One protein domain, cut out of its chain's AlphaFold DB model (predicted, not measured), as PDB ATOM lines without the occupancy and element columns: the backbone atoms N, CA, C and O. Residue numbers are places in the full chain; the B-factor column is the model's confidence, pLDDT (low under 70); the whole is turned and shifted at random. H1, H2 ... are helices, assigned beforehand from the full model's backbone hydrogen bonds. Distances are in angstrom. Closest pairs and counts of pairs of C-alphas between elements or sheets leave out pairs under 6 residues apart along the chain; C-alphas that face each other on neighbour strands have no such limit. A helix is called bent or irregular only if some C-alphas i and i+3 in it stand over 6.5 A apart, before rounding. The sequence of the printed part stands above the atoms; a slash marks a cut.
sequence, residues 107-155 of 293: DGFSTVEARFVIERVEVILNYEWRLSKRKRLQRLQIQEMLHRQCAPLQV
ATOM      1  N   ASP A 107      98.191 151.568 146.608       57.97
ATOM      2  CA  ASP A 107      98.975 151.046 145.486       57.97
ATOM      3  C   ASP A 107     100.451 151.338 145.806       57.97
ATOM      4  O   ASP A 107     100.951 152.443 145.562       57.97
ATOM      5  N   GLY A 108     101.102 150.382 146.483       59.03
ATOM      6  CA  GLY A 108     102.178 150.618 147.454       59.03
ATOM      7  C   GLY A 108     103.427 151.290 146.898       59.03
ATOM      8  O   GLY A 108     104.227 151.829 147.655       59.03
ATOM      9  N   PHE A 109     103.568 151.334 145.579       52.78
ATOM     10  CA  PHE A 109     104.649 152.049 144.914       52.78
ATOM     11  C   PHE A 109     104.387 153.557 144.842       52.78
ATOM     12  O   PHE A 109     105.245 154.343 145.230       52.78
ATOM     13  N   SER A 110     103.179 153.987 144.468       63.09
ATOM     14  CA  SER A 110     102.891 155.414 144.259       63.09
ATOM     15  C   SER A 110     102.878 156.214 145.563       63.09
ATOM     16  O   SER A 110     103.352 157.348 145.616       63.09
ATOM     17  N   THR A 111     102.370 155.618 146.646       70.00
ATOM     18  CA  THR A 111     102.202 156.326 147.922       70.00
ATOM     19  C   THR A 111     103.507 156.384 148.713       70.00
ATOM     20  O   THR A 111     103.785 157.391 149.363       70.00
ATOM     21  N   VAL A 112     104.331 155.333 148.646       72.75
ATOM     22  CA  VAL A 112     105.648 155.312 149.303       72.75
ATOM     23  C   VAL A 112     106.627 156.213 148.559       72.75
ATOM     24  O   VAL A 112     107.312 157.002 149.206       72.75
ATOM     25  N   GLU A 113     106.639 156.183 147.222       72.00
ATOM     26  CA  GLU A 113     107.441 157.118 146.427       72.00
ATOM     27  C   GLU A 113     107.012 158.567 146.671       72.00
ATOM     28  O   GLU A 113     107.865 159.417 146.928       72.00
ATOM     29  N   ALA A 114     105.706 158.857 146.693       70.88
ATOM     30  CA  ALA A 114     105.213 160.196 147.003       70.88
ATOM     31  C   ALA A 114     105.615 160.650 148.415       70.88
ATOM     32  O   ALA A 114     106.091 161.773 148.578       70.88
ATOM     33  N   ARG A 115     105.486 159.788 149.435       75.38
ATOM     34  CA  ARG A 115     105.903 160.116 150.812       75.38
ATOM     35  C   ARG A 115     107.402 160.352 150.914       75.38
ATOM     36  O   ARG A 115     107.820 161.326 151.526       75.38
ATOM     37  N   PHE A 116     108.200 159.525 150.257       81.44
ATOM     38  CA  PHE A 116     109.646 159.685 150.217       81.44
ATOM     39  C   PHE A 116     110.077 160.971 149.507       81.44
ATOM     40  O   PHE A 116     110.983 161.667 149.969       81.44
ATOM     41  N   VAL A 117     109.427 161.314 148.390       80.81
ATOM     42  CA  VAL A 117     109.667 162.581 147.693       80.81
ATOM     43  C   VAL A 117     109.287 163.751 148.595       80.81
ATOM     44  O   VAL A 117     110.075 164.685 148.708       80.81
ATOM     45  N   ILE A 118     108.146 163.691 149.284       84.25
ATOM     46  CA  ILE A 118     107.714 164.739 150.219       84.25
ATOM     47  C   ILE A 118     108.712 164.893 151.374       84.25
ATOM     48  O   ILE A 118     109.149 166.012 151.634       84.25
ATOM     49  N   GLU A 119     109.142 163.801 152.010       87.69
ATOM     50  CA  GLU A 119     110.138 163.836 153.091       87.69
ATOM     51  C   GLU A 119     111.472 164.415 152.609       87.69
ATOM     52  O   GLU A 119     112.074 165.264 153.268       87.69
ATOM     53  N   ARG A 120     111.934 164.013 151.419       86.00
ATOM     54  CA  ARG A 120     113.146 164.583 150.819       86.00
ATOM     55  C   ARG A 120     112.995 166.069 150.528       86.00
ATOM     56  O   ARG A 120     113.915 166.833 150.815       86.00
ATOM     57  N   VAL A 121     111.861 166.477 149.966       87.81
ATOM     58  CA  VAL A 121     111.554 167.881 149.675       87.81
ATOM     59  C   VAL A 121     111.542 168.688 150.970       87.81
ATOM     60  O   VAL A 121     112.162 169.745 151.012       87.81
ATOM     61  N   GLU A 122     110.943 168.175 152.044       89.19
ATOM     62  CA  GLU A 122     110.929 168.828 153.353       89.19
ATOM     63  C   GLU A 122     112.338 168.988 153.929       89.19
ATOM     64  O   GLU A 122     112.712 170.085 154.347       89.19
ATOM     65  N   VAL A 123     113.159 167.935 153.896       87.94
ATOM     66  CA  VAL A 123     114.551 168.000 154.363       87.94
ATOM     67  C   VAL A 123     115.348 169.018 153.554       87.94
ATOM     68  O   VAL A 123     116.076 169.822 154.139       87.94
ATOM     69  N   ILE A 124     115.195 169.027 152.227       84.94
ATOM     70  CA  ILE A 124     115.877 169.982 151.345       84.94
ATOM     71  C   ILE A 124     115.409 171.408 151.643       84.94
ATOM     72  O   ILE A 124     116.250 172.274 151.870       84.94
ATOM     73  N   LEU A 125     114.101 171.661 151.714       81.50
ATOM     74  CA  LEU A 125     113.550 172.979 152.043       81.50
ATOM     75  C   LEU A 125     113.999 173.457 153.421       81.50
ATOM     76  O   LEU A 125     114.354 174.625 153.583       81.50
ATOM     77  N   ASN A 126     114.032 172.566 154.409       85.56
ATOM     78  CA  ASN A 126     114.494 172.882 155.753       85.56
ATOM     79  C   ASN A 126     116.004 173.174 155.760       85.56
ATOM     80  O   ASN A 126     116.462 174.130 156.386       85.56
ATOM     81  N   TYR A 127     116.794 172.425 154.991       82.44
ATOM     82  CA  TYR A 127     118.220 172.693 154.819       82.44
ATOM     83  C   TYR A 127     118.464 174.034 154.117       82.44
ATOM     84  O   TYR A 127     119.272 174.844 154.577       82.44
ATOM     85  N   GLU A 128     117.709 174.325 153.058       75.19
ATOM     86  CA  GLU A 128     117.745 175.611 152.367       75.19
ATOM     87  C   GLU A 128     117.275 176.761 153.257       75.19
ATOM     88  O   GLU A 128     117.781 177.875 153.121       75.19
ATOM     89  N   TRP A 129     116.334 176.516 154.169       76.44
ATOM     90  CA  TRP A 129     115.899 177.471 155.189       76.44
ATOM     91  C   TRP A 129     116.978 177.769 156.218       76.44
ATOM     92  O   TRP A 129     117.174 178.929 156.589       76.44
ATOM     93  N   ARG A 130     117.723 176.747 156.631       76.81
ATOM     94  CA  ARG A 130     118.830 176.879 157.586       76.81
ATOM     95  C   ARG A 130     120.113 177.421 156.956       76.81
ATOM     96  O   ARG A 130     120.980 177.922 157.673       76.81
ATOM     97  N   LEU A 131     120.241 177.372 155.633       68.38
ATOM     98  CA  LEU A 131     121.312 178.043 154.908       68.38
ATOM     99  C   LEU A 131     121.227 179.564 155.134       68.38
ATOM    100  O   LEU A 131     120.225 180.213 154.845       68.38
ATOM    101  N   SER A 132     122.314 180.123 155.681       62.16
ATOM    102  CA  SER A 132     122.447 181.538 156.054       62.16
ATOM    103  C   SER A 132     121.890 182.486 154.987       62.16
ATOM    104  O   SER A 132     122.171 182.320 153.797       62.16
ATOM    105  N   LYS A 133     121.170 183.535 155.421       72.88
ATOM    106  CA  LYS A 133     120.591 184.591 154.560       72.88
ATOM    107  C   LYS A 133     121.573 185.105 153.497       72.88
ATOM    108  O   LYS A 133     121.154 185.420 152.388       72.88
ATOM    109  N   ARG A 134     122.879 185.130 153.803       68.62
ATOM    110  CA  ARG A 134     123.942 185.514 152.858       68.62
ATOM    111  C   ARG A 134     124.056 184.572 151.656       68.62
ATOM    112  O   ARG A 134     124.176 185.056 150.541       68.62
ATOM    113  N   LYS A 135     123.969 183.253 151.854       73.69
ATOM    114  CA  LYS A 135     124.048 182.262 150.765       73.69
ATOM    115  C   LYS A 135     122.782 182.255 149.900       73.69
ATOM    116  O   LYS A 135     122.876 182.048 148.696       73.69
ATOM    117  N   ARG A 136     121.615 182.557 150.487       74.50
ATOM    118  CA  ARG A 136     120.365 182.793 149.737       74.50
ATOM    119  C   ARG A 136     120.443 184.044 148.862       74.50
ATOM    120  O   ARG A 136     120.131 183.968 147.681       74.50
ATOM    121  N   LEU A 137     120.918 185.162 149.417       75.31
ATOM    122  CA  LEU A 137     121.162 186.394 148.657       75.31
ATOM    123  C   LEU A 137     122.186 186.179 147.541       75.31
ATOM    124  O   LEU A 137     121.954 186.598 146.415       75.31
ATOM    125  N   GLN A 138     123.273 185.461 147.827       77.81
ATOM    126  CA  GLN A 138     124.286 185.127 146.831       77.81
ATOM    127  C   GLN A 138     123.718 184.252 145.704       77.81
ATOM    128  O   GLN A 138     123.998 184.514 144.540       77.81
ATOM    129  N   ARG A 139     122.880 183.251 146.012       74.50
ATOM    130  CA  ARG A 139     122.199 182.449 144.982       74.50
ATOM    131  C   ARG A 139     121.237 183.278 144.140       74.50
ATOM    132  O   ARG A 139     121.250 183.127 142.927       74.50
ATOM    133  N   LEU A 140     120.452 184.160 144.757       80.38
ATOM    134  CA  LEU A 140     119.553 185.059 144.027       80.38
ATOM    135  C   LEU A 140     120.331 186.011 143.112       80.38
ATOM    136  O   LEU A 140     119.942 186.191 141.965       80.38
ATOM    137  N   GLN A 141     121.463 186.549 143.571       79.12
ATOM    138  CA  GLN A 141     122.343 187.382 142.746       79.12
ATOM    139  C   GLN A 141     122.956 186.603 141.580       79.12
ATOM    140  O   GLN A 141     122.982 187.101 140.459       79.12
ATOM    141  N   ILE A 142     123.419 185.372 141.816       78.94
ATOM    142  CA  ILE A 142     123.946 184.509 140.751       78.94
ATOM    143  C   ILE A 142     122.837 184.157 139.757       78.94
ATOM    144  O   ILE A 142     123.073 184.221 138.557       78.94
ATOM    145  N   GLN A 143     121.630 183.843 140.228       79.50
ATOM    146  CA  GLN A 143     120.476 183.562 139.376       79.50
ATOM    147  C   GLN A 143     120.077 184.790 138.548       79.50
ATOM    148  O   GLN A 143     119.788 184.652 137.362       79.50
ATOM    149  N   GLU A 144     120.107 185.990 139.128       80.25
ATOM    150  CA  GLU A 144     119.842 187.233 138.400       80.25
ATOM    151  C   GLU A 144     120.929 187.517 137.354       80.25
ATOM    152  O   GLU A 144     120.608 187.856 136.214       80.25
ATOM    153  N   MET A 145     122.207 187.318 137.694       80.00
ATOM    154  CA  MET A 145     123.295 187.428 136.717       80.00
ATOM    155  C   MET A 145     123.139 186.413 135.588       80.00
ATOM    156  O   MET A 145     123.271 186.783 134.423       80.00
ATOM    157  N   LEU A 146     122.797 185.162 135.911       74.25
ATOM    158  CA  LEU A 146     122.572 184.118 134.918       74.25
ATOM    159  C   LEU A 146     121.373 184.456 134.028       74.25
ATOM    160  O   LEU A 146     121.453 184.291 132.823       74.25
ATOM    161  N   HIS A 147     120.285 184.994 134.575       71.12
ATOM    162  CA  HIS A 147     119.140 185.430 133.771       71.12
ATOM    163  C   HIS A 147     119.453 186.631 132.877       71.12
ATOM    164  O   HIS A 147     118.855 186.759 131.812       71.12
ATOM    165  N   ARG A 148     120.378 187.513 133.277       69.25
ATOM    166  CA  ARG A 148     120.812 188.640 132.439       69.25
ATOM    167  C   ARG A 148     121.822 188.242 131.370       69.25
ATOM    168  O   ARG A 148     121.794 188.813 130.286       69.25
ATOM    169  N   GLN A 149     122.708 187.295 131.663       69.50
ATOM    170  CA  GLN A 149     123.765 186.853 130.745       69.50
ATOM    171  C   GLN A 149     123.333 185.681 129.857       69.50
ATOM    172  O   GLN A 149     123.782 185.560 128.722       69.50
ATOM    173  N   CYS A 150     122.438 184.842 130.362       58.28
ATOM    174  CA  CYS A 150     121.882 183.662 129.711       58.28
ATOM    175  C   CYS A 150     120.358 183.770 129.613       58.28
ATOM    176  O   CYS A 150     119.670 182.752 129.710       58.28
ATOM    177  N   ALA A 151     119.826 184.991 129.434       54.84
ATOM    178  CA  ALA A 151     118.444 185.163 128.999       54.84
ATOM    179  C   ALA A 151     118.242 184.179 127.845       54.84
ATOM    180  O   ALA A 151     119.022 184.258 126.889       54.84
ATOM    181  N   PRO A 152     117.318 183.203 127.966       52.44
ATOM    182  CA  PRO A 152     117.157 182.199 126.938       52.44
ATOM    183  C   PRO A 152     116.938 182.986 125.663       52.44
ATOM    184  O   PRO A 152     115.988 183.772 125.576       52.44
ATOM    185  N   LEU A 153     117.898 182.861 124.738       54.25
ATOM    186  CA  LEU A 153     117.768 183.405 123.402       54.25
ATOM    187  C   LEU A 153     116.352 183.013 122.998       54.25
ATOM    188  O   LEU A 153     116.002 181.843 123.175       54.25
ATOM    189  N   GLN A 154     115.499 183.972 122.629       53.03
ATOM    190  CA  GLN A 154     114.153 183.646 122.174       53.03
ATOM    191  C   GLN A 154     114.314 182.859 120.876       53.03
ATOM    192  O   GLN A 154     114.253 183.412 119.781       53.03
ATOM    193  N   VAL A 155     114.614 181.571 121.000       55.66
ATOM    194  CA  VAL A 155     114.624 180.637 119.903       55.66
ATOM    195  C   VAL A 155     113.154 180.466 119.616       55.66
ATOM    196  O   VAL A 155     112.403 179.883 120.402       55.66
TER     197      VAL A 155
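Overview. This is residues 107 to 155 of the 293 residues of the protein "Hypothetical protein" of Didymodactylos carnosus (UniProt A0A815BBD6). Two helices form an open, flat corner, shaped like a wide V or L: H1 is the longer arm, H2 the shorter one, and the tight link of residues 131 and 132 is the tip. There is no packed core, and residues 150 to 155 make a tail without a named element beyond the far end of H2. The printed part has 49 residues with two named helices, H1 then H2, and no named strand, and its class is all helix. It is extended, with a radius of gyration of the C-alphas of 16.8 A and spans of 46 by 36 by 5 A.

Arrangement. H1, residues 108 to 130, comes first and is joined by a tight link to H2, residues 133 to 149. The two helices are apart, but only just: their closest C-alphas are 8.1 A from each other. Residues 107 to 127, residues 129 to 135 and residues 137 to 155 stand free, with no C-alpha 8 or more places away along the chain within 10 A. In H2 every O i to N i+4 pair is within hydrogen-bond range, and in H1 18 of 19 are.

Along the chain. H1 begins at C-alpha 108 at (102.178, 150.618, 147.454), and its first and last C-alphas are 32.7 A apart. It ends at C-alpha 130 at (118.830, 176.879, 157.586). H2 measures 24.1 A from first to last C-alpha and ends at C-alpha 149 at (123.765, 186.853, 130.745). Neither helix is bent.

Size, cuts and confidence. The two C-alphas farthest apart are those of Asp 107 and Gln 149, at 46.0 A. The printed part has no cut and no long link. The mean pLDDT of the printed part is 73.1, and the model's confidence is under 70 at residues 107 to 110, 131 to 132, 134 and 148 to 155.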